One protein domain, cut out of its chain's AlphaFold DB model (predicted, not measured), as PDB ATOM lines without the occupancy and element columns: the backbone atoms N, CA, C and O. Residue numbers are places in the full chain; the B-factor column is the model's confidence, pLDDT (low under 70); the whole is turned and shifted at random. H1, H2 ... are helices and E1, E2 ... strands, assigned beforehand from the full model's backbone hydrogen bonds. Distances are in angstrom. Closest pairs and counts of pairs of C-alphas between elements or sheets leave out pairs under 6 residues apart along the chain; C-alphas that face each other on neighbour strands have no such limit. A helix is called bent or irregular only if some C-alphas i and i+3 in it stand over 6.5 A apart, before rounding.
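What this domain is: This is residues 22 to 169 and 183 to 188 of the 245 residues of the protein "YjeF N-terminal domain-containing protein" of Chloroflexi bacterium (UniProt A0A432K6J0). A twisted five-stranded parallel sheet forms the core, with H2, H3 and H4 over one face and H6 over the other, beside the short H5: three layers, a sheet between helices. H1 is set off from the sheet, near the beginning of the long H2. The printed part has 154 residues with six named helices and five named strands, along the chain H1 H2 E1 H3 E2 H4 E3 H5 E4 H6 E5; the sheet's order is E3 E2 E1 E4 E5. It is mixed, helices and strands, and compact, with a radius of gyration of the C-alphas of 15.0 A and spans of 47 by 35 by 29 A.

Where its parts are: Find C-alpha 22 at (-36.732, 29.152, 65.508), where H1 begins; it takes residues 22 to 33, 16.1 A. H2, residues 39 to 58, runs 27.1 A to C-alpha 58 at (-39.980, 51.413, 43.150). Next come E1, residues 67 to 72, 16.4 A; H3, 76 to 89, 19.7 A; E2, 94 to 99, 16.6 A; H4, 108 to 119, 16.6 A; and E3, 123 to 126. H5, residues 127 to 132, is irregular: C-alphas 128 and 131 are 7.3 A apart. E4 is residues 138 to 142, H6 is 154 to 165, 16.6 A, and E5, 185 to 187, ends at C-alpha 187 (-35.204, 46.848, 49.171).

How they stand to each other: Look first at E1, parallel to E2, with N 70 and O 96 2.8 A apart, and to E4, with N 71 and O 140 2.8 A apart. Edge strand E3 pairs with E2 through N 97 and O 123, 2.8 A, and edge strand E5 with E4 through N 141 and O 187, 2.7 A. E1, H3, E2 and E2, H4, E3 are strand-helix-strand units, parallel neighbours with a helix between; E3, H5, E4 is a split one, with E2 and E1 between its strands; each crossover is right-handed. H3 is on the sheet at a height of 7.8 A and runs along the strands. H2 touches H3, closest at the C-alphas of Gly 47 and Cys 84, 4.4 A, at a steep tilt of 54 degrees. H4 touches H3 at a shallow tilt of 23 degrees, closest at the C-alphas of Gly 79 and Pro 110, 4.0 A. H6, on the opposite face from H3 at a height of 9.4 A, touches H5, closest at the C-alphas of Ala 127 and Ala 155, 5.7 A. H1 and H2 are close but not clearly touching, the closest C-alphas, Ile 32 and Leu 39, 7.1 A apart. In H1, H2, H3, H4 and H6 every O i to N i+4 pair is within hydrogen-bond range; H5 has 0 of 2, and 2 of 3 O i to N i+3 pairs.

The domain as a whole: Look for the two C-alphas farthest apart, Asp 34 and Thr 169, 49.5 A. Residues 170 to 182 are not printed, and C-alphas 169 and 183 are 8.9 A apart across the cut. Of the links printed whole, E4 to H6 is long. Mean pLDDT of the printed part is 88.6; residues 146 to 147, 149 to 150, 167 to 169 and 183 to 188 are under 70.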
ATOM      1  N   ASP A  22     -36.436  30.576  65.330       79.69
ATOM      2  CA  ASP A  22     -36.732  29.152  65.508       79.69
ATOM      3  C   ASP A  22     -38.036  28.758  64.815       79.69
ATOM      4  O   ASP A  22     -38.081  27.729  64.149       79.69
ATOM      5  N   HIS A  23     -39.051  29.627  64.832       85.44
ATOM      6  CA  HIS A  23     -40.269  29.382  64.060       85.44
ATOM      7  C   HIS A  23     -40.010  29.406  62.550       85.44
ATOM      8  O   HIS A  23     -40.578  28.604  61.821       85.44
ATOM      9  N   MET A  24     -39.140  30.299  62.062       84.06
ATOM     10  CA  MET A  24     -38.752  30.299  60.647       84.06
ATOM     11  C   MET A  24     -38.014  29.018  60.253       84.06
ATOM     12  O   MET A  24     -38.251  28.506  59.163       84.06
ATOM     13  N   ARG A  25     -37.169  28.470  61.136       83.88
ATOM     14  CA  ARG A  25     -36.520  27.167  60.911       83.88
ATOM     15  C   ARG A  25     -37.538  26.036  60.836       83.88
ATOM     16  O   ARG A  25     -37.392  25.168  59.984       83.88
ATOM     17  N   GLU A  26     -38.559  26.063  61.687       88.19
ATOM     18  CA  GLU A  26     -39.632  25.068  61.650       88.19
ATOM     19  C   GLU A  26     -40.479  25.185  60.378       88.19
ATOM     20  O   GLU A  26     -40.811  24.174  59.765       88.19
ATOM     21  N   VAL A  27     -40.758  26.407  59.916       86.56
ATOM     22  CA  VAL A  27     -41.399  26.625  58.612       86.56
ATOM     23  C   VAL A  27     -40.536  26.048  57.489       86.56
ATOM     24  O   VAL A  27     -41.048  25.296  56.664       86.56
ATOM     25  N   ASP A  28     -39.233  26.345  57.469       85.94
ATOM     26  CA  ASP A  28     -38.312  25.809  56.461       85.94
ATOM     27  C   ASP A  28     -38.280  24.263  56.494       85.94
ATOM     28  O   ASP A  28     -38.326  23.627  55.436       85.94
ATOM     29  N   ARG A  29     -38.271  23.650  57.691       91.62
ATOM     30  CA  ARG A  29     -38.347  22.191  57.884       91.62
ATOM     31  C   ARG A  29     -39.646  21.625  57.318       91.62
ATOM     32  O   ARG A  29     -39.589  20.739  56.472       91.62
ATOM     33  N   ALA A  30     -40.796  22.152  57.736       90.56
ATOM     34  CA  ALA A  30     -42.105  21.670  57.301       90.56
ATOM     35  C   ALA A  30     -42.261  21.756  55.775       90.56
ATOM     36  O   ALA A  30     -42.749  20.825  55.135       90.56
ATOM     37  N   MET A  31     -41.785  22.844  55.160       91.00
ATOM     38  CA  MET A  31     -41.829  23.013  53.706       91.00
ATOM     39  C   MET A  31     -41.050  21.917  52.968       91.00
ATOM     40  O   MET A  31     -41.559  21.366  51.992       91.00
ATOM     41  N   ILE A  32     -39.854  21.567  53.442       90.12
ATOM     42  CA  ILE A  32     -38.990  20.568  52.799       90.12
ATOM     43  C   ILE A  32     -39.439  19.141  53.137       90.12
ATOM     44  O   ILE A  32     -39.568  18.293  52.253       90.12
ATOM     45  N   GLU A  33     -39.664  18.854  54.414       91.94
ATOM     46  CA  GLU A  33     -39.905  17.501  54.908       91.94
ATOM     47  C   GLU A  33     -41.354  17.063  54.720       91.94
ATOM     48  O   GLU A  33     -41.583  15.950  54.238       91.94
ATOM     49  N   ASP A  34     -42.317  17.929  55.029       92.38
ATOM     50  CA  ASP A  34     -43.733  17.558  55.058       92.38
ATOM     51  C   ASP A  34     -44.389  17.848  53.699       92.38
ATOM     52  O   ASP A  34     -45.082  16.996  53.139       92.38
ATOM     53  N   PHE A  35     -44.112  19.021  53.119       92.00
ATOM     54  CA  PHE A  35     -44.715  19.459  51.852       92.00
ATOM     55  C   PHE A  35     -43.883  19.148  50.603       92.00
ATOM     56  O   PHE A  35     -44.386  19.320  49.492       92.00
ATOM     57  N   LYS A  36     -42.640  18.673  50.762       93.94
ATOM     58  CA  LYS A  36     -41.720  18.345  49.652       93.94
ATOM     59  C   LYS A  36     -41.490  19.518  48.690       93.94
ATOM     60  O   LYS A  36     -41.363  19.330  47.482       93.94
ATOM     61  N   ILE A  37     -41.461  20.733  49.234       92.25
ATOM     62  CA  ILE A  37     -41.138  21.958  48.511       92.25
ATOM     63  C   ILE A  37     -39.673  22.286  48.780       92.25
ATOM     64  O   ILE A  37     -39.280  22.646  49.891       92.25
ATOM     65  N   ASP A  38     -38.864  22.196  47.735       92.31
ATOM     66  CA  ASP A  38     -37.427  22.380  47.836       92.31
ATOM     67  C   ASP A  38     -37.050  23.842  48.093       92.31
ATOM     68  O   ASP A  38     -37.682  24.791  47.612       92.31
ATOM     69  N   LEU A  39     -35.907  24.035  48.755       89.62
ATOM     70  CA  LEU A  39     -35.343  25.357  49.031       89.62
ATOM     71  C   LEU A  39     -35.165  26.212  47.766       89.62
ATOM     72  O   LEU A  39     -35.331  27.432  47.807       89.62
ATOM     73  N   VAL A  40     -34.863  25.586  46.624       92.81
ATOM     74  CA  VAL A  40     -34.759  26.287  45.337       92.81
ATOM     75  C   VAL A  40     -36.104  26.857  44.879       92.81
ATOM     76  O   VAL A  40     -36.142  27.991  44.406       92.81
ATOM     77  N   GLN A  41     -37.210  26.132  45.075       94.50
ATOM     78  CA  GLN A  41     -38.557  26.586  44.714       94.50
ATOM     79  C   GLN A  41     -39.010  27.718  45.639       94.50
ATOM     80  O   GLN A  41     -39.539  28.730  45.172       94.50
ATOM     81  N   MET A  42     -38.741  27.587  46.942       92.06
ATOM     82  CA  MET A  42     -39.026  28.638  47.922       92.06
ATOM     83  C   MET A  42     -38.277  29.933  47.589       92.06
ATOM     84  O   MET A  42     -38.871  31.012  47.559       92.06
ATOM     85  N   MET A  43     -36.984  29.828  47.273       94.06
ATOM     86  CA  MET A  43     -36.154  30.968  46.890       94.06
ATOM     87  C   MET A  43     -36.611  31.611  45.578       94.06
ATOM     88  O   MET A  43     -36.658  32.841  45.490       94.06
ATOM     89  N   GLU A  44     -36.971  30.800  44.580       96.25
ATOM     90  CA  GLU A  44     -37.506  31.282  43.305       96.25
ATOM     91  C   GLU A  44     -38.768  32.120  43.526       96.25
ATOM     92  O   GLU A  44     -38.888  33.239  43.020       96.25
ATOM     93  N   ASN A  45     -39.690  31.604  44.342       94.56
ATOM     94  CA  ASN A  45     -40.926  32.292  44.682       94.56
ATOM     95  C   ASN A  45     -40.657  33.595  45.455       94.56
ATOM     96  O   ASN A  45     -41.196  34.648  45.109       94.56
ATOM     97  N   ALA A  46     -39.787  33.556  46.469       90.31
ATOM     98  CA  ALA A  46     -39.441  34.730  47.267       90.31
ATOM     99  C   ALA A  46     -38.821  35.849  46.413       90.31
ATOM    100  O   ALA A  46     -39.241  37.007  46.496       90.31
ATOM    101  N   GLY A  47     -37.851  35.516  45.558       94.00
ATOM    102  CA  GLY A  47     -37.196  36.496  44.698       94.00
ATOM    103  C   GLY A  47     -38.106  37.039  43.594       94.00
ATOM    104  O   GLY A  47     -38.061  38.237  43.316       94.00
ATOM    105  N   ARG A  48     -38.987  36.210  43.015       96.69
ATOM    106  CA  ARG A  48     -40.014  36.670  42.064       96.69
ATOM    107  C   ARG A  48     -40.961  37.681  42.709       96.69
ATOM    108  O   ARG A  48     -41.176  38.755  42.150       96.69
ATOM    109  N   ASN A  49     -41.480  37.370  43.897       95.44
ATOM    110  CA  ASN A  49     -42.364  38.278  44.632       95.44
ATOM    111  C   ASN A  49     -41.652  39.591  44.987       95.44
ATOM    112  O   ASN A  49     -42.243  40.669  44.882       95.44
ATOM    113  N   LEU A  50     -40.361  39.530  45.330       94.38
ATOM    114  CA  LEU A  50     -39.550  40.728  45.543       94.38
ATOM    115  C   LEU A  50     -39.399  41.559  44.261       94.38
ATOM    116  O   LEU A  50     -39.523  42.781  44.322       94.38
ATOM    117  N   ALA A  51     -39.184  40.928  43.105       95.62
ATOM    118  CA  ALA A  51     -39.115  41.622  41.818       95.62
ATOM    119  C   ALA A  51     -40.459  42.257  41.423       95.62
ATOM    120  O   ALA A  51     -40.491  43.357  40.868       95.62
ATOM    121  N   ASP A  52     -41.579  41.600  41.730       94.19
ATOM    122  CA  ASP A  52     -42.923  42.144  41.516       94.19
ATOM    123  C   ASP A  52     -43.188  43.367  42.400       94.19
ATOM    124  O   ASP A  52     -43.659  44.398  41.905       94.19
ATOM    125  N   LEU A  53     -42.801  43.303  43.676       94.19
ATOM    126  CA  LEU A  53     -42.861  44.445  44.585       94.19
ATOM    127  C   LEU A  53     -41.956  45.590  44.112       94.19
ATOM    128  O   LEU A  53     -42.403  46.739  44.054       94.19
ATOM    129  N   ALA A  54     -40.708  45.284  43.748       92.00
ATOM    130  CA  ALA A  54     -39.737  46.239  43.219       92.00
ATOM    131  C   ALA A  54     -40.308  46.991  42.013       92.00
ATOM    132  O   ALA A  54     -40.371  48.223  42.011       92.00
ATOM    133  N   ARG A  55     -40.825  46.242  41.033       93.19
ATOM    134  CA  ARG A  55     -41.488  46.795  39.854       93.19
ATOM    135  C   ARG A  55     -42.628  47.733  40.241       93.19
ATOM    136  O   ARG A  55     -42.640  48.889  39.829       93.19
ATOM    137  N   ALA A  56     -43.568  47.249  41.050       91.94
ATOM    138  CA  ALA A  56     -44.801  47.970  41.343       91.94
ATOM    139  C   ALA A  56     -44.589  49.226  42.204       91.94
ATOM    140  O   ALA A  56     -45.316  50.206  42.054       91.94
ATOM    141  N   ARG A  57     -43.639  49.204  43.148       90.56
ATOM    142  CA  ARG A  57     -43.484  50.271  44.161       90.56
ATOM    143  C   ARG A  57     -42.289  51.183  43.942       90.56
ATOM    144  O   ARG A  57     -42.306  52.301  44.453       90.56
ATOM    145  N   PHE A  58     -41.268  50.722  43.228       89.31
ATOM    146  CA  PHE A  58     -39.980  51.413  43.150       89.31
ATOM    147  C   PHE A  58     -39.581  51.758  41.717       89.31
ATOM    148  O   PHE A  58     -38.820  52.703  41.517       89.31
ATOM    149  N   LEU A  59     -40.137  51.053  40.729       88.69
ATOM    150  CA  LEU A  59     -39.869  51.271  39.305       88.69
ATOM    151  C   LEU A  59     -41.110  51.751  38.537       88.69
ATOM    152  O   LEU A  59     -41.151  51.659  37.321       88.69
ATOM    153  N   ASN A  60     -42.134  52.263  39.230       90.94
ATOM    154  CA  ASN A  60     -43.364  52.797  38.623       90.94
ATOM    155  C   ASN A  60     -44.073  51.832  37.651       90.94
ATOM    156  O   ASN A  60     -44.757  52.266  36.732       90.94
ATOM    157  N   GLY A  61     -43.926  50.522  37.856       93.12
ATOM    158  CA  GLY A  61     -44.518  49.495  37.000       93.12
ATOM    159  C   GLY A  61     -43.660  49.066  35.806       93.12
ATOM    160  O   GLY A  61     -43.929  47.986  35.272       93.12
ATOM    161  N   ASP A  62     -42.617  49.824  35.454       94.19
ATOM    162  CA  ASP A  62     -41.785  49.618  34.264       94.19
ATOM    163  C   ASP A  62     -40.280  49.552  34.611       94.19
ATOM    164  O   ASP A  62     -39.653  50.572  34.911       94.19
ATOM    165  N   PRO A  63     -39.681  48.346  34.618       94.81
ATOM    166  CA  PRO A  63     -38.252  48.166  34.854       94.81
ATOM    167  C   PRO A  63     -37.354  48.520  33.661       94.81
ATOM    168  O   PRO A  63     -36.138  48.534  33.848       94.81
ATOM    169  N   GLN A  64     -37.900  48.797  32.472       96.81
ATOM    170  CA  GLN A  64     -37.115  48.987  31.253       96.81
ATOM    171  C   GLN A  64     -36.064  50.093  31.419       96.81
ATOM    172  O   GLN A  64     -36.363  51.224  31.806       96.81
ATOM    173  N   SER A  65     -34.805  49.751  31.139       95.06
ATOM    174  CA  SER A  65     -33.640  50.642  31.215       95.06
ATOM    175  C   SER A  65     -33.376  51.267  32.596       95.06
ATOM    176  O   SER A  65     -32.524  52.150  32.718       95.06
ATOM    177  N   ARG A  66     -34.060  50.814  33.656       94.19
ATOM    178  CA  ARG A  66     -33.861  51.307  35.026       94.19
ATOM    179  C   ARG A  66     -32.596  50.691  35.614       94.19
ATOM    180  O   ARG A  66     -32.391  49.483  35.497       94.19
ATOM    181  N   LYS A  67     -31.768  51.502  36.278       95.19
ATOM    182  CA  LYS A  67     -30.505  51.029  36.878       95.19
ATOM    183  C   LYS A  67     -30.762  50.382  38.233       95.19
ATOM    184  O   LYS A  67     -31.163  51.061  39.184       95.19
ATOM    185  N   VAL A  68     -30.522  49.081  38.331       95.69
ATOM    186  CA  VAL A  68     -30.747  48.290  39.543       95.69
ATOM    187  C   VAL A  68     -29.438  47.649  39.981       95.69
ATOM    188  O   VAL A  68     -28.808  46.921  39.222       95.69
ATOM    189  N   THR A  69     -29.056  47.863  41.235       96.56
ATOM    190  CA  THR A  69     -27.921  47.165  41.838       96.56
ATOM    191  C   THR A  69     -28.419  46.120  42.822       96.56
ATOM    192  O   THR A  69     -29.101  46.452  43.787       96.56
ATOM    193  N   ALA A  70     -28.052  44.860  42.624       96.44
ATOM    194  CA  ALA A  70     -28.316  43.801  43.587       96.44
ATOM    195  C   ALA A  70     -27.059  43.491  44.401       96.44
ATOM    196  O   ALA A  70     -25.988  43.242  43.857       96.44
ATOM    197  N   LEU A  71     -27.189  43.488  45.719       95.94
ATOM    198  CA  LEU A  71     -26.142  43.107  46.655       95.94
ATOM    199  C   LEU A  71     -26.473  41.713  47.180       95.94
ATOM    200  O   LEU A  71     -27.611  41.463  47.593       95.94
ATOM    201  N   ALA A  72     -25.504  40.803  47.154       95.75
ATOM    202  CA  ALA A  72     -25.734  39.400  47.485       95.75
ATOM    203  C   ALA A  72     -24.719  38.874  48.506       95.75
ATOM    204  O   ALA A  72     -23.512  38.841  48.255       95.75
ATOM    205  N   GLY A  73     -25.223  38.431  49.659       94.00
ATOM    206  CA  GLY A  73     -24.491  37.577  50.594       94.00
ATOM    207  C   GLY A  73     -24.480  36.110  50.148       94.00
ATOM    208  O   GLY A  73     -25.074  35.747  49.138       94.00
ATOM    209  N   THR A  74     -23.832  35.244  50.925       92.75
ATOM    210  CA  THR A  74     -23.652  33.814  50.595       92.75
ATOM    211  C   THR A  74     -24.864  32.928  50.919       92.75
ATOM    212  O   THR A  74     -24.938  31.780  50.472       92.75
ATOM    213  N   GLY A  75     -25.803  33.434  51.726       90.62
ATOM    214  CA  GLY A  75     -26.963  32.694  52.234       90.62
ATOM    215  C   GLY A  75     -28.266  32.949  51.471       90.62
ATOM    216  O   GLY A  75     -28.286  33.589  50.419       90.62
ATOM    217  N   GLY A  76     -29.381  32.483  52.044       88.50
ATOM    218  CA  GLY A  76     -30.715  32.532  51.426       88.50
ATOM    219  C   GLY A  76     -31.163  33.928  50.976       88.50
ATOM    220  O   GLY A  76     -31.675  34.070  49.869       88.50
ATOM    221  N   ASN A  77     -30.886  34.974  51.763       89.69
ATOM    222  CA  ASN A  77     -31.194  36.358  51.372       89.69
ATOM    223  C   ASN A  77     -30.405  36.813  50.140       89.69
ATOM    224  O   ASN A  77     -30.954  37.495  49.275       89.69
ATOM    225  N   GLY A  78     -29.142  36.399  50.027       93.75
ATOM    226  CA  GLY A  78     -28.348  36.639  48.828       93.75
ATOM    227  C   GLY A  78     -28.968  35.944  47.626       93.75
ATOM    228  O   GLY A  78     -29.193  36.577  46.603       93.75
ATOM    229  N   GLY A  79     -29.368  34.683  47.788       95.44
ATOM    230  CA  GLY A  79     -30.105  33.939  46.770       95.44
ATOM    231  C   GLY A  79     -31.404  34.621  46.320       95.44
ATOM    232  O   GLY A  79     -31.623  34.787  45.124       95.44
ATOM    233  N   GLY A  80     -32.228  35.102  47.255       95.38
ATOM    234  CA  GLY A  80     -33.450  35.853  46.938       95.38
ATOM    235  C   GLY A  80     -33.179  37.173  46.203       95.38
ATOM    236  O   GLY A  80     -33.907  37.521  45.272       95.38
ATOM    237  N   SER A  81     -32.105  37.882  46.569       97.19
ATOM    238  CA  SER A  81     -31.632  39.078  45.853       97.19
ATOM    239  C   SER A  81     -31.198  38.747  44.422       97.19
ATOM    240  O   SER A  81     -31.612  39.431  43.489       97.19
ATOM    241  N   LEU A  82     -30.458  37.650  44.223       98.19
ATOM    242  CA  LEU A  82     -30.029  37.173  42.901       98.19
ATOM    243  C   LEU A  82     -31.218  36.754  42.021       98.19
ATOM    244  O   LEU A  82     -31.274  37.113  40.846       98.19
ATOM    245  N   VAL A  83     -32.209  36.054  42.580       98.50
ATOM    246  CA  VAL A  83     -33.454  35.729  41.862       98.50
ATOM    247  C   VAL A  83     -34.195  37.010  41.475       98.50
ATOM    248  O   VAL A  83     -34.590  37.161  40.320       98.50
ATOM    249  N   CYS A  84     -34.352  37.959  42.400       98.06
ATOM    250  CA  CYS A  84     -34.982  39.249  42.111       98.06
ATOM    251  C   CYS A  84     -34.258  39.992  40.977       98.06
ATOM    252  O   CYS A  84     -34.894  40.447  40.025       98.06
ATOM    253  N   ALA A  85     -32.926  40.043  41.042       98.00
ATOM    254  CA  ALA A  85     -32.067  40.627  40.020       98.00
ATOM    255  C   ALA A  85     -32.315  39.985  38.647       98.00
ATOM    256  O   ALA A  85     -32.537  40.693  37.667       98.00
ATOM    257  N   ARG A  86     -32.382  38.649  38.587       98.31
ATOM    258  CA  ARG A  86     -32.686  37.906  37.358       98.31
ATOM    259  C   ARG A  86     -34.060  38.257  36.789       98.31
ATOM    260  O   ARG A  86     -34.188  38.494  35.592       98.31
ATOM    261  N   TRP A  87     -35.087  38.314  37.634       98.44
ATOM    262  CA  TRP A  87     -36.442  38.671  37.206       98.44
ATOM    263  C   TRP A  87     -36.544  40.113  36.701       98.44
ATOM    264  O   TRP A  87     -37.270  40.364  35.741       98.44
ATOM    265  N   LEU A  88     -35.831  41.059  37.317       97.81
ATOM    266  CA  LEU A  88     -35.785  42.448  36.854       97.81
ATOM    267  C   LEU A  88     -34.991  42.589  35.552       97.81
ATOM    268  O   LEU A  88     -35.435  43.303  34.655       97.81
ATOM    269  N   HIS A  89     -33.880  41.865  35.411       98.38
ATOM    270  CA  HIS A  89     -33.110  41.809  34.169       98.38
ATOM    271  C   HIS A  89     -33.959  41.276  33.004       98.38
ATOM    272  O   HIS A  89     -34.039  41.913  31.959       98.38
ATOM    273  N   ASN A  90     -34.711  40.190  33.221       97.94
ATOM    274  CA  ASN A  90     -35.665  39.649  32.240       97.94
ATOM    275  C   ASN A  90     -36.779  40.632  31.843       97.94
ATOM    276  O   ASN A  90     -37.476  40.410  30.858       97.94
ATOM    277  N   ARG A  91     -36.981  41.699  32.621       97.31
ATOM    278  CA  ARG A  91     -37.953  42.771  32.366       97.31
ATOM    279  C   ARG A  91     -37.290  44.050  31.847       97.31
ATOM    280  O   ARG A  91     -37.907  45.107  31.898       97.31
ATOM    281  N   GLY A  92     -36.040  43.958  31.394       97.44
ATOM    282  CA  GLY A  92     -35.317  45.042  30.739       97.44
ATOM    283  C   GLY A  92     -34.586  46.008  31.668       97.44
ATOM    284  O   GLY A  92     -34.082  47.026  31.193       97.44
ATOM    285  N   ALA A  93     -34.499  45.719  32.971       97.38
ATOM    286  CA  ALA A  93     -33.677  46.517  33.875       97.38
ATOM    287  C   ALA A  93     -32.180  46.335  33.586       97.38
ATOM    288  O   ALA A  93     -31.712  45.235  33.279       97.38
ATOM    289  N   LEU A  94     -31.417  47.414  33.760       97.44
ATOM    290  CA  LEU A  94     -29.957  47.395  33.716       97.44
ATOM    291  C   LEU A  94     -29.456  46.960  35.091       97.44
ATOM    292  O   LEU A  94     -29.413  47.759  36.031       97.44
ATOM    293  N   VAL A  95     -29.174  45.667  35.218       97.31
ATOM    294  CA  VAL A  95     -28.841  45.027  36.490       97.31
ATOM    295  C   VAL A  95     -27.334  44.838  36.617       97.31
ATOM    296  O   VAL A  95     -26.722  44.202  35.765       97.31
ATOM    297  N   THR A  96     -26.779  45.305  37.734       96.88
ATOM    298  CA  THR A  96     -25.419  44.978  38.184       96.88
ATOM    299  C   THR A  96     -25.495  44.282  39.536       96.88
ATOM    300  O   THR A  96     -26.265  44.684  40.413       96.88
ATOM    301  N   VAL A  97     -24.696  43.241  39.730       97.38
ATOM    302  CA  VAL A  97     -24.663  42.451  40.960       97.38
ATOM    303  C   VAL A  97     -23.316  42.613  41.649       97.38
ATOM    304  O   VAL A  97     -22.277  42.406  41.031       97.38
ATOM    305  N   PHE A  98     -23.335  42.888  42.954       96.81
ATOM    306  CA  PHE A  98     -22.151  42.831  43.807       96.81
ATOM    307  C   PHE A  98     -22.271  41.711  44.837       96.81
ATOM    308  O   PHE A  98     -23.100  41.752  45.753       96.81
ATOM    309  N   ALA A  99     -21.417  40.702  44.694       95.50
ATOM    310  CA  ALA A  99     -21.325  39.581  45.616       95.50
ATOM    311  C   ALA A  99     -20.361  39.893  46.772       95.50
ATOM    312  O   ALA A  99     -19.244  40.377  46.568       95.50
ATOM    313  N   ALA A 100     -20.769  39.560  47.999       92.81
ATOM    314  CA  ALA A 100     -19.946  39.734  49.197       92.81
ATOM    315  C   ALA A 100     -18.732  38.793  49.225       92.81
ATOM    316  O   ALA A 100     -17.751  39.072  49.906       92.81
ATOM    317  N   ARG A 101     -18.807  37.665  48.515       93.06
ATOM    318  CA  ARG A 101     -17.789  36.609  48.468       93.06
ATOM    319  C   ARG A 101     -17.701  35.996  47.062       93.06
ATOM    320  O   ARG A 101     -18.587  36.226  46.239       93.06
ATOM    321  N   PRO A 102     -16.646  35.231  46.742       92.31
ATOM    322  CA  PRO A 102     -16.617  34.367  45.565       92.31
ATOM    323  C   PRO A 102     -17.757  33.339  45.571       92.31
ATOM    324  O   PRO A 102     -18.184  32.877  46.623       92.31
ATOM    325  N   GLY A 103     -18.204  32.925  44.382       90.69
ATOM    326  CA  GLY A 103     -19.341  32.005  44.236       90.69
ATOM    327  C   GLY A 103     -19.158  30.626  44.881       90.69
ATOM    328  O   GLY A 103     -20.150  30.011  45.242       90.69
ATOM    329  N   HIS A 104     -17.922  30.154  45.073       92.38
ATOM    330  CA  HIS A 104     -17.661  28.876  45.752       92.38
ATOM    331  C   HIS A 104     -17.882  28.941  47.275       92.38
ATOM    332  O   HIS A 104     -18.009  27.905  47.912       92.38
ATOM    333  N   GLU A 105     -17.948  30.144  47.859       93.69
ATOM    334  CA  GLU A 105     -18.299  30.348  49.272       93.69
ATOM    335  C   GLU A 105     -19.817  30.506  49.481       93.69
ATOM    336  O   GLU A 105     -20.282  30.684  50.609       93.69
ATOM    337  N   PHE A 106     -20.611  30.502  48.405       94.06
ATOM    338  CA  PHE A 106     -22.064  30.577  48.506       94.06
ATOM    339  C   PHE A 106     -22.617  29.213  48.903       94.06
ATOM    340  O   PHE A 106     -22.123  28.168  48.483       94.06
ATOM    341  N   THR A 107     -23.702  29.226  49.673       93.75
ATOM    342  CA  THR A 107     -24.485  28.004  49.882       93.75
ATOM    343  C   THR A 107     -25.018  27.485  48.534       93.75
ATOM    344  O   THR A 107     -25.177  28.281  47.600       93.75
ATOM    345  N   PRO A 108     -25.302  26.175  48.390       95.31
ATOM    346  CA  PRO A 108     -25.546  25.566  47.078       95.31
ATOM    347  C   PRO A 108     -26.633  26.258  46.240       95.31
ATOM    348  O   PRO A 108     -26.446  26.492  45.045       95.31
ATOM    349  N   VAL A 109     -27.753  26.649  46.861       94.75
ATOM    350  CA  VAL A 109     -28.880  27.267  46.142       94.75
ATOM    351  C   VAL A 109     -28.554  28.701  45.670       94.75
ATOM    352  O   VAL A 109     -28.682  28.960  44.472       94.75
ATOM    353  N   PRO A 110     -28.069  29.635  46.515       95.38
ATOM    354  CA  PRO A 110     -27.554  30.926  46.049       95.38
ATOM    355  C   PRO A 110     -26.420  30.822  45.022       95.38
ATOM    356  O   PRO A 110     -26.403  31.600  44.067       95.38
ATOM    357  N   ALA A 111     -25.500  29.860  45.173       97.06
ATOM    358  CA  ALA A 111     -24.413  29.635  44.218       97.06
ATOM    359  C   ALA A 111     -24.962  29.324  42.819       97.06
ATOM    360  O   ALA A 111     -24.507  29.895  41.824       97.06
ATOM    361  N   ARG A 112     -26.008  28.491  42.746       97.25
ATOM    362  CA  ARG A 112     -26.708  28.188  41.495       97.25
ATOM    363  C   ARG A 112     -27.343  29.430  40.868       97.25
ATOM    364  O   ARG A 112     -27.237  29.616  39.660       97.25
ATOM    365  N   GLN A 113     -27.968  30.301  41.659       97.75
ATOM    366  CA  GLN A 113     -28.561  31.545  41.141       97.75
ATOM    367  C   GLN A 113     -27.496  32.513  40.609       97.75
ATOM    368  O   GLN A 113     -27.694  33.144  39.570       97.75
ATOM    369  N   LEU A 114     -26.340  32.584  41.274       97.62
ATOM    370  CA  LEU A 114     -25.198  33.370  40.813       97.62
ATOM    371  C   LEU A 114     -24.654  32.845  39.474       97.62
ATOM    372  O   LEU A 114     -24.343  33.628  38.579       97.62
ATOM    373  N   GLU A 115     -24.564  31.523  39.318       97.81
ATOM    374  CA  GLU A 115     -24.158  30.874  38.067       97.81
ATOM    375  C   GLU A 115     -25.139  31.175  36.920       97.81
ATOM    376  O   GLU A 115     -24.705  31.477  35.809       97.81
ATOM    377  N   ILE A 116     -26.451  31.143  37.185       98.19
ATOM    378  CA  ILE A 116     -27.478  31.483  36.189       98.19
ATOM    379  C   ILE A 116     -27.295  32.924  35.700       98.19
ATOM    380  O   ILE A 116     -27.239  33.146  34.495       98.19
ATOM    381  N   LEU A 117     -27.142  33.894  36.609       98.31
ATOM    382  CA  LEU A 117     -26.928  35.300  36.243       98.31
ATOM    383  C   LEU A 117     -25.678  35.499  35.378       98.31
ATOM    384  O   LEU A 117     -25.724  36.228  34.392       98.31
ATOM    385  N   ARG A 118     -24.584  34.796  35.696       97.31
ATOM    386  CA  ARG A 118     -23.363  34.811  34.877       97.31
ATOM    387  C   ARG A 118     -23.604  34.256  33.475       97.31
ATOM    388  O   ARG A 118     -23.140  34.843  32.505       97.31
ATOM    389  N   ARG A 119     -24.354  33.154  33.346       98.00
ATOM    390  CA  ARG A 119     -24.739  32.593  32.035       98.00
ATOM    391  C   ARG A 119     -25.659  33.515  31.239       98.00
ATOM    392  O   ARG A 119     -25.618  33.493  30.018       98.00
ATOM    393  N   MET A 120     -26.455  34.327  31.926       97.94
ATOM    394  CA  MET A 120     -27.272  35.380  31.321       97.94
ATOM    395  C   MET A 120     -26.472  36.642  30.979       97.94
ATOM    396  O   MET A 120     -27.060  37.623  30.543       97.94
ATOM    397  N   GLN A 121     -25.150  36.631  31.188       97.19
ATOM    398  CA  GLN A 121     -24.259  37.763  30.920       97.19
ATOM    399  C   GLN A 121     -24.634  39.029  31.709       97.19
ATOM    400  O   GLN A 121     -24.327  40.144  31.291       97.19
ATOM    401  N   VAL A 122     -25.273  38.864  32.873       97.00
ATOM    402  CA  VAL A 122     -25.451  39.958  33.834       97.00
ATOM    403  C   VAL A 122     -24.086  40.307  34.423       97.00
ATOM    404  O   VAL A 122     -23.303  39.411  34.750       97.00
ATOM    405  N   ASP A 123     -23.811  41.601  34.587       95.12
ATOM    406  CA  ASP A 123     -22.582  42.066  35.225       95.12
ATOM    407  C   ASP A 123     -22.575  41.660  36.705       95.12
ATOM    408  O   ASP A 123     -23.390  42.122  37.510       95.12
ATOM    409  N   VAL A 124     -21.668  40.748  37.049       95.50
ATOM    410  CA  VAL A 124     -21.488  40.214  38.397       95.50
ATOM    411  C   VAL A 124     -20.061  40.499  38.838       95.50
ATOM    412  O   VAL A 124     -19.119  39.816  38.436       95.50
ATOM    413  N   SER A 125     -19.931  41.453  39.749       93.38
ATOM    414  CA  SER A 125     -18.673  41.875  40.349       93.38
ATOM    415  C   SER A 125     -18.613  41.510  41.835       93.38
ATOM    416  O   SER A 125     -19.612  41.170  42.475       93.38
ATOM    417  N   GLN A 126     -17.417  41.540  42.418       91.12
ATOM    418  CA  GLN A 126     -17.245  41.428  43.870       91.12
ATOM    419  C   GLN A 126     -17.285  42.808  44.531       91.12
ATOM    420  O   GLN A 126     -17.151  43.821  43.854       91.12
ATOM    421  N   ALA A 127     -17.409  42.851  45.862       82.06
ATOM    422  CA  ALA A 127     -17.447  44.098  46.634       82.06
ATOM    423  C   ALA A 127     -16.285  45.077  46.347       82.06
ATOM    424  O   ALA A 127     -16.466  46.280  46.490       82.06
ATOM    425  N   GLY A 128     -15.119  44.595  45.898       78.62
ATOM    426  CA  GLY A 128     -14.005  45.460  45.484       78.62
ATOM    427  C   GLY A 128     -14.280  46.307  44.231       78.62
ATOM    428  O   GLY A 128     -13.600  47.300  44.020       78.62
ATOM    429  N   GLY A 129     -15.284  45.959  43.420       80.12
ATOM    430  CA  GLY A 129     -15.694  46.727  42.237       80.12
ATOM    431  C   GLY A 129     -16.697  47.849  42.528       80.12
ATOM    432  O   GLY A 129     -17.227  48.449  41.598       80.12
ATOM    433  N   LEU A 130     -17.012  48.120  43.800       83.44
ATOM    434  CA  LEU A 130     -18.009  49.131  44.171       83.44
ATOM    435  C   LEU A 130     -17.598  50.565  43.816       83.44
ATOM    436  O   LEU A 130     -18.475  51.409  43.626       83.44
ATOM    437  N   ASP A 131     -16.300  50.845  43.718       81.00
ATOM    438  CA  ASP A 131     -15.790  52.189  43.417       81.00
ATOM    439  C   ASP A 131     -16.100  52.622  41.978       81.00
ATOM    440  O   ASP A 131     -16.276  53.809  41.710       81.00
ATOM    441  N   SER A 132     -16.236  51.662  41.058       81.19
ATOM    442  CA  SER A 132     -16.664  51.903  39.678       81.19
ATOM    443  C   SER A 132     -18.174  51.747  39.481       81.19
ATOM    444  O   SER A 132     -18.653  51.836  38.353       81.19
ATOM    445  N   ALA A 133     -18.935  51.482  40.547       84.88
ATOM    446  CA  ALA A 133     -20.370  51.274  40.441       84.88
ATOM    447  C   ALA A 133     -21.090  52.585  40.106       84.88
ATOM    448  O   ALA A 133     -20.992  53.582  40.828       84.88
ATOM    449  N   GLU A 134     -21.880  52.567  39.036       86.06
ATOM    450  CA  GLU A 134     -22.781  53.671  38.737       86.06
ATOM    451  C   GLU A 134     -23.846  53.830  39.826       86.06
ATOM    452  O   GLU A 134     -24.258  52.868  40.479       86.06
ATOM    453  N   ARG A 135     -24.351  55.057  39.992       88.56
ATOM    454  CA  ARG A 135     -25.423  55.336  40.950       88.56
ATOM    455  C   ARG A 135     -26.714  54.610  40.535       88.56
ATOM    456  O   ARG A 135     -27.275  54.952  39.489       88.56
ATOM    457  N   PRO A 136     -27.242  53.690  41.361       90.69
ATOM    458  CA  PRO A 136     -28.469  52.983  41.031       90.69
ATOM    459  C   PRO A 136     -29.716  53.800  41.358       90.69
ATOM    460  O   PRO A 136     -29.739  54.647  42.256       90.69
ATOM    461  N   GLU A 137     -30.805  53.470  40.674       91.69
ATOM    462  CA  GLU A 137     -32.147  53.939  41.021       91.69
ATOM    463  C   GLU A 137     -32.777  53.064  42.111       91.69
ATOM    464  O   GLU A 137     -33.542  53.551  42.952       91.69
ATOM    465  N   LEU A 138     -32.407  51.780  42.130       93.69
ATOM    466  CA  LEU A 138     -32.875  50.796  43.094       93.69
ATOM    467  C   LEU A 138     -31.739  49.880  43.546       93.69
ATOM    468  O   LEU A 138     -31.008  49.337  42.723       93.69
ATOM    469  N   ILE A 139     -31.637  49.667  44.855       95.19
ATOM    470  CA  ILE A 139     -30.732  48.691  45.463       95.19
ATOM    471  C   ILE A 139     -31.560  47.530  46.011       95.19
ATOM    472  O   ILE A 139     -32.497  47.756  46.776       95.19
ATOM    473  N   ILE A 140     -31.200  46.296  45.661       95.00
ATOM    474  CA  ILE A 140     -31.720  45.074  46.283       95.00
ATOM    475  C   ILE A 140     -30.671  44.570  47.286       95.00
ATOM    476  O   ILE A 140     -29.624  44.066  46.899       95.00
ATOM    477  N   ASP A 141     -30.918  44.732  48.580       92.69
ATOM    478  CA  ASP A 141     -30.017  44.359  49.675       92.69
ATOM    479  C   ASP A 141     -30.299  42.939  50.172       92.69
ATOM    480  O   ASP A 141     -31.112  42.731  51.068       92.69
ATOM    481  N   GLY A 142     -29.592  41.964  49.603       93.44
ATOM    482  CA  GLY A 142     -29.526  40.585  50.088       93.44
ATOM    483  C   GLY A 142     -28.227  40.263  50.822       93.44
ATOM    484  O   GLY A 142     -27.798  39.111  50.795       93.44
ATOM    485  N   VAL A 143     -27.550  41.247  51.426       88.44
ATOM    486  CA  VAL A 143     -26.221  41.029  52.029       88.44
ATOM    487  C   VAL A 143     -26.307  40.159  53.285       88.44
ATOM    488  O   VAL A 143     -25.438  39.320  53.517       88.44
ATOM    489  N   ILE A 144     -27.355  40.341  54.094       83.12
ATOM    490  CA  ILE A 144     -27.488  39.717  55.416       83.12
ATOM    491  C   ILE A 144     -28.842  39.022  55.576       83.12
ATOM    492  O   ILE A 144     -29.881  39.599  55.259       83.12
ATOM    493  N   GLY A 145     -28.799  37.795  56.108       72.31
ATOM    494  CA  GLY A 145     -29.944  36.974  56.520       72.31
ATOM    495  C   GLY A 145     -30.288  37.064  58.008       72.31
ATOM    496  O   GLY A 145     -29.537  37.632  58.796       72.31
ATOM    497  N   TYR A 146     -31.405  36.443  58.397       66.50
ATOM    498  CA  TYR A 146     -31.841  36.350  59.798       66.50
ATOM    499  C   TYR A 146     -30.887  35.523  60.681       66.50
ATOM    500  O   TYR A 146     -30.902  35.644  61.900       66.50
ATOM    501  N   SER A 147     -30.035  34.693  60.072       64.81
ATOM    502  CA  SER A 147     -29.041  33.858  60.754       64.81
ATOM    503  C   SER A 147     -27.726  34.581  61.076       64.81
ATOM    504  O   SER A 147     -26.754  33.936  61.469       64.81
ATOM    505  N   LEU A 148     -27.661  35.908  60.902       72.38
ATOM    506  CA  LEU A 148     -26.460  36.680  61.212       72.38
ATOM    507  C   LEU A 148     -26.095  36.572  62.695       72.38
ATOM    508  O   LEU A 148     -26.900  36.882  63.570       72.38
ATOM    509  N   GLN A 149     -24.835  36.239  62.959       62.38
ATOM    510  CA  GLN A 149     -24.255  36.293  64.296       62.38
ATOM    511  C   GLN A 149     -23.259  37.454  64.385       62.38
ATOM    512  O   GLN A 149     -22.228  37.467  63.710       62.38
ATOM    513  N   GLY A 150     -23.568  38.434  65.235       69.62
ATOM    514  CA  GLY A 150     -22.731  39.615  65.453       69.62
ATOM    515  C   GLY A 150     -22.779  40.648  64.319       69.62
ATOM    516  O   GLY A 150     -23.607  40.590  63.416       69.62
ATOM    517  N   ALA A 151     -21.896  41.648  64.391       75.25
ATOM    518  CA  ALA A 151     -21.836  42.719  63.396       75.25
ATOM    519  C   ALA A 151     -21.227  42.230  62.067       75.25
ATOM    520  O   ALA A 151     -20.254  41.466  62.097       75.25
ATOM    521  N   PRO A 152     -21.720  42.702  60.905       80.06
ATOM    522  CA  PRO A 152     -21.105  42.383  59.624       80.06
ATOM    523  C   PRO A 152     -19.685  42.940  59.532       80.06
ATOM    524  O   PRO A 152     -19.395  44.039  60.010       80.06
ATOM    525  N   ARG A 153     -18.795  42.178  58.894       81.12
ATOM    526  CA  ARG A 153     -17.368  42.502  58.736       81.12
ATOM    527  C   ARG A 153     -16.927  42.305  57.285       81.12
ATOM    528  O   ARG A 153     -17.611  41.634  56.513       81.12
ATOM    529  N   GLY A 154     -15.777  42.885  56.937       88.50
ATOM    530  CA  GLY A 154     -15.184  42.791  55.599       88.50
ATOM    531  C   GLY A 154     -16.148  43.229  54.495       88.50
ATOM    532  O   GLY A 154     -16.949  44.142  54.698       88.50
ATOM    533  N   ALA A 155     -16.126  42.503  53.377       88.62
ATOM    534  CA  ALA A 155     -16.898  42.803  52.172       88.62
ATOM    535  C   ALA A 155     -18.406  42.993  52.415       88.62
ATOM    536  O   ALA A 155     -19.019  43.873  51.821       88.62
ATOM    537  N   ALA A 156     -19.025  42.228  53.322       87.25
ATOM    538  CA  ALA A 156     -20.438  42.424  53.661       87.25
ATOM    539  C   ALA A 156     -20.689  43.809  54.289       87.25
ATOM    540  O   ALA A 156     -21.674  44.477  53.975       87.25
ATOM    541  N   ALA A 157     -19.779  44.269  55.151       88.19
ATOM    542  CA  ALA A 157     -19.856  45.606  55.729       88.19
ATOM    543  C   ALA A 157     -19.585  46.699  54.682       88.19
ATOM    544  O   ALA A 157     -20.219  47.752  54.746       88.19
ATOM    545  N   ASP A 158     -18.691  46.451  53.719       90.31
ATOM    546  CA  ASP A 158     -18.421  47.364  52.599       90.31
ATOM    547  C   ASP A 158     -19.660  47.564  51.723       90.31
ATOM    548  O   ASP A 158     -20.067  48.704  51.503       90.31
ATOM    549  N   LEU A 159     -20.333  46.476  51.330       90.06
ATOM    550  CA  LEU A 159     -21.583  46.535  50.563       90.06
ATOM    551  C   LEU A 159     -22.660  47.351  51.288       90.06
ATOM    552  O   LEU A 159     -23.312  48.207  50.690       90.06
ATOM    553  N   ILE A 160     -22.821  47.132  52.596       89.19
ATOM    554  CA  ILE A 160     -23.797  47.866  53.414       89.19
ATOM    555  C   ILE A 160     -23.428  49.346  53.523       89.19
ATOM    556  O   ILE A 160     -24.299  50.212  53.416       89.19
ATOM    557  N   ARG A 161     -22.147  49.666  53.742       90.12
ATOM    558  CA  ARG A 161     -21.673  51.056  53.793       90.12
ATOM    559  C   ARG A 161     -21.904  51.766  52.467       90.12
ATOM    560  O   ARG A 161     -22.446  52.870  52.479       90.12
ATOM    561  N   TRP A 162     -21.553  51.123  51.358       91.56
ATOM    562  CA  TRP A 162     -21.773  51.656  50.022       91.56
ATOM    563  C   TRP A 162     -23.258  51.927  49.774       91.56
ATOM    564  O   TRP A 162     -23.614  53.048  49.415       91.56
ATOM    565  N   ALA A 163     -24.136  50.964  50.076       89.50
ATOM    566  CA  ALA A 163     -25.582  51.111  49.901       89.50
ATOM    567  C   ALA A 163     -26.144  52.298  50.697       89.50
ATOM    568  O   ALA A 163     -26.906  53.111  50.173       89.50
ATOM    569  N   ASN A 164     -25.715  52.444  51.953       87.44
ATOM    570  CA  ASN A 164     -26.101  53.565  52.813       87.44
ATOM    571  C   ASN A 164     -25.556  54.919  52.317       87.44
ATOM    572  O   ASN A 164     -26.139  55.965  52.614       87.44
ATOM    573  N   GLY A 165     -24.454  54.913  51.563       86.38
ATOM    574  CA  GLY A 165     -23.865  56.095  50.937       86.38
ATOM    575  C   GLY A 165     -24.687  56.652  49.771       86.38
ATOM    576  O   GLY A 165     -24.735  57.868  49.592       86.38
ATOM    577  N   GLN A 166     -25.420  55.803  49.042       81.31
ATOM    578  CA  GLN A 166     -26.167  56.194  47.832       81.31
ATOM    579  C   GLN A 166     -27.359  57.145  48.098       81.31
ATOM    580  O   GLN A 166     -27.896  57.768  47.172       81.31
ATOM    581  N   GLY A 167     -27.763  57.291  49.369       62.47
ATOM    582  CA  GLY A 167     -28.903  58.099  49.818       62.47
ATOM    583  C   GLY A 167     -28.574  59.469  50.434       62.47
ATOM    584  O   GLY A 167     -29.493  60.159  50.874       62.47
ATOM    585  N   ARG A 168     -27.304  59.907  50.504       41.94
ATOM    586  CA  ARG A 168     -26.945  61.200  51.131       41.94
ATOM    587  C   ARG A 168     -26.844  62.346  50.121       41.94
ATOM    588  O   ARG A 168     -25.776  62.884  49.872       41.94
ATOM    589  N   THR A 169     -28.000  62.815  49.666       29.03
ATOM    590  CA  THR A 169     -28.213  64.248  49.402       29.03
ATOM    591  C   THR A 169     -29.295  64.729  50.363       29.03
ATOM    592  O   THR A 169     -30.481  64.557  50.102       29.03
ATOM    593  N   HIS A 183     -34.926  59.476  44.470       35.50
ATOM    594  CA  HIS A 183     -33.526  59.057  44.555       35.50
ATOM    595  C   HIS A 183     -33.360  57.781  45.405       35.50
ATOM    596  O   HIS A 183     -34.024  57.652  46.433       35.50
ATOM    597  N   GLY A 184     -32.471  56.881  44.954       39.31
ATOM    598  CA  GLY A 184     -31.858  55.733  45.648       39.31
ATOM    599  C   GLY A 184     -32.670  55.074  46.765       39.31
ATOM    600  O   GLY A 184     -32.533  55.440  47.932       39.31
ATOM    601  N   ARG A 185     -33.483  54.067  46.426       59.12
ATOM    602  CA  ARG A 185     -34.239  53.268  47.409       59.12
ATOM    603  C   ARG A 185     -33.592  51.896  47.599       59.12
ATOM    604  O   ARG A 185     -33.115  51.312  46.634       59.12
ATOM    605  N   CYS A 186     -33.595  51.384  48.830       45.69
ATOM    606  CA  CYS A 186     -33.066  50.065  49.180       45.69
ATOM    607  C   CYS A 186     -34.215  49.115  49.559       45.69
ATOM    608  O   CYS A 186     -35.087  49.482  50.347       45.69
ATOM    609  N   LEU A 187     -34.222  47.916  48.982       55.59
ATOM    610  CA  LEU A 187     -35.204  46.848  49.171       55.59
ATOM    611  C   LEU A 187     -34.512  45.609  49.725       55.59
ATOM    612  O   LEU A 187     -33.539  45.159  49.137       55.59
ATOM    613  N   ARG A 188     -35.034  45.007  50.794       48.97
ATOM    614  CA  ARG A 188     -34.480  43.771  51.370       48.97
ATOM    615  C   ARG A 188     -35.342  42.554  51.022       48.97
ATOM    616  O   ARG A 188     -36.561  42.648  51.156       48.97
TER     617      ARG A 188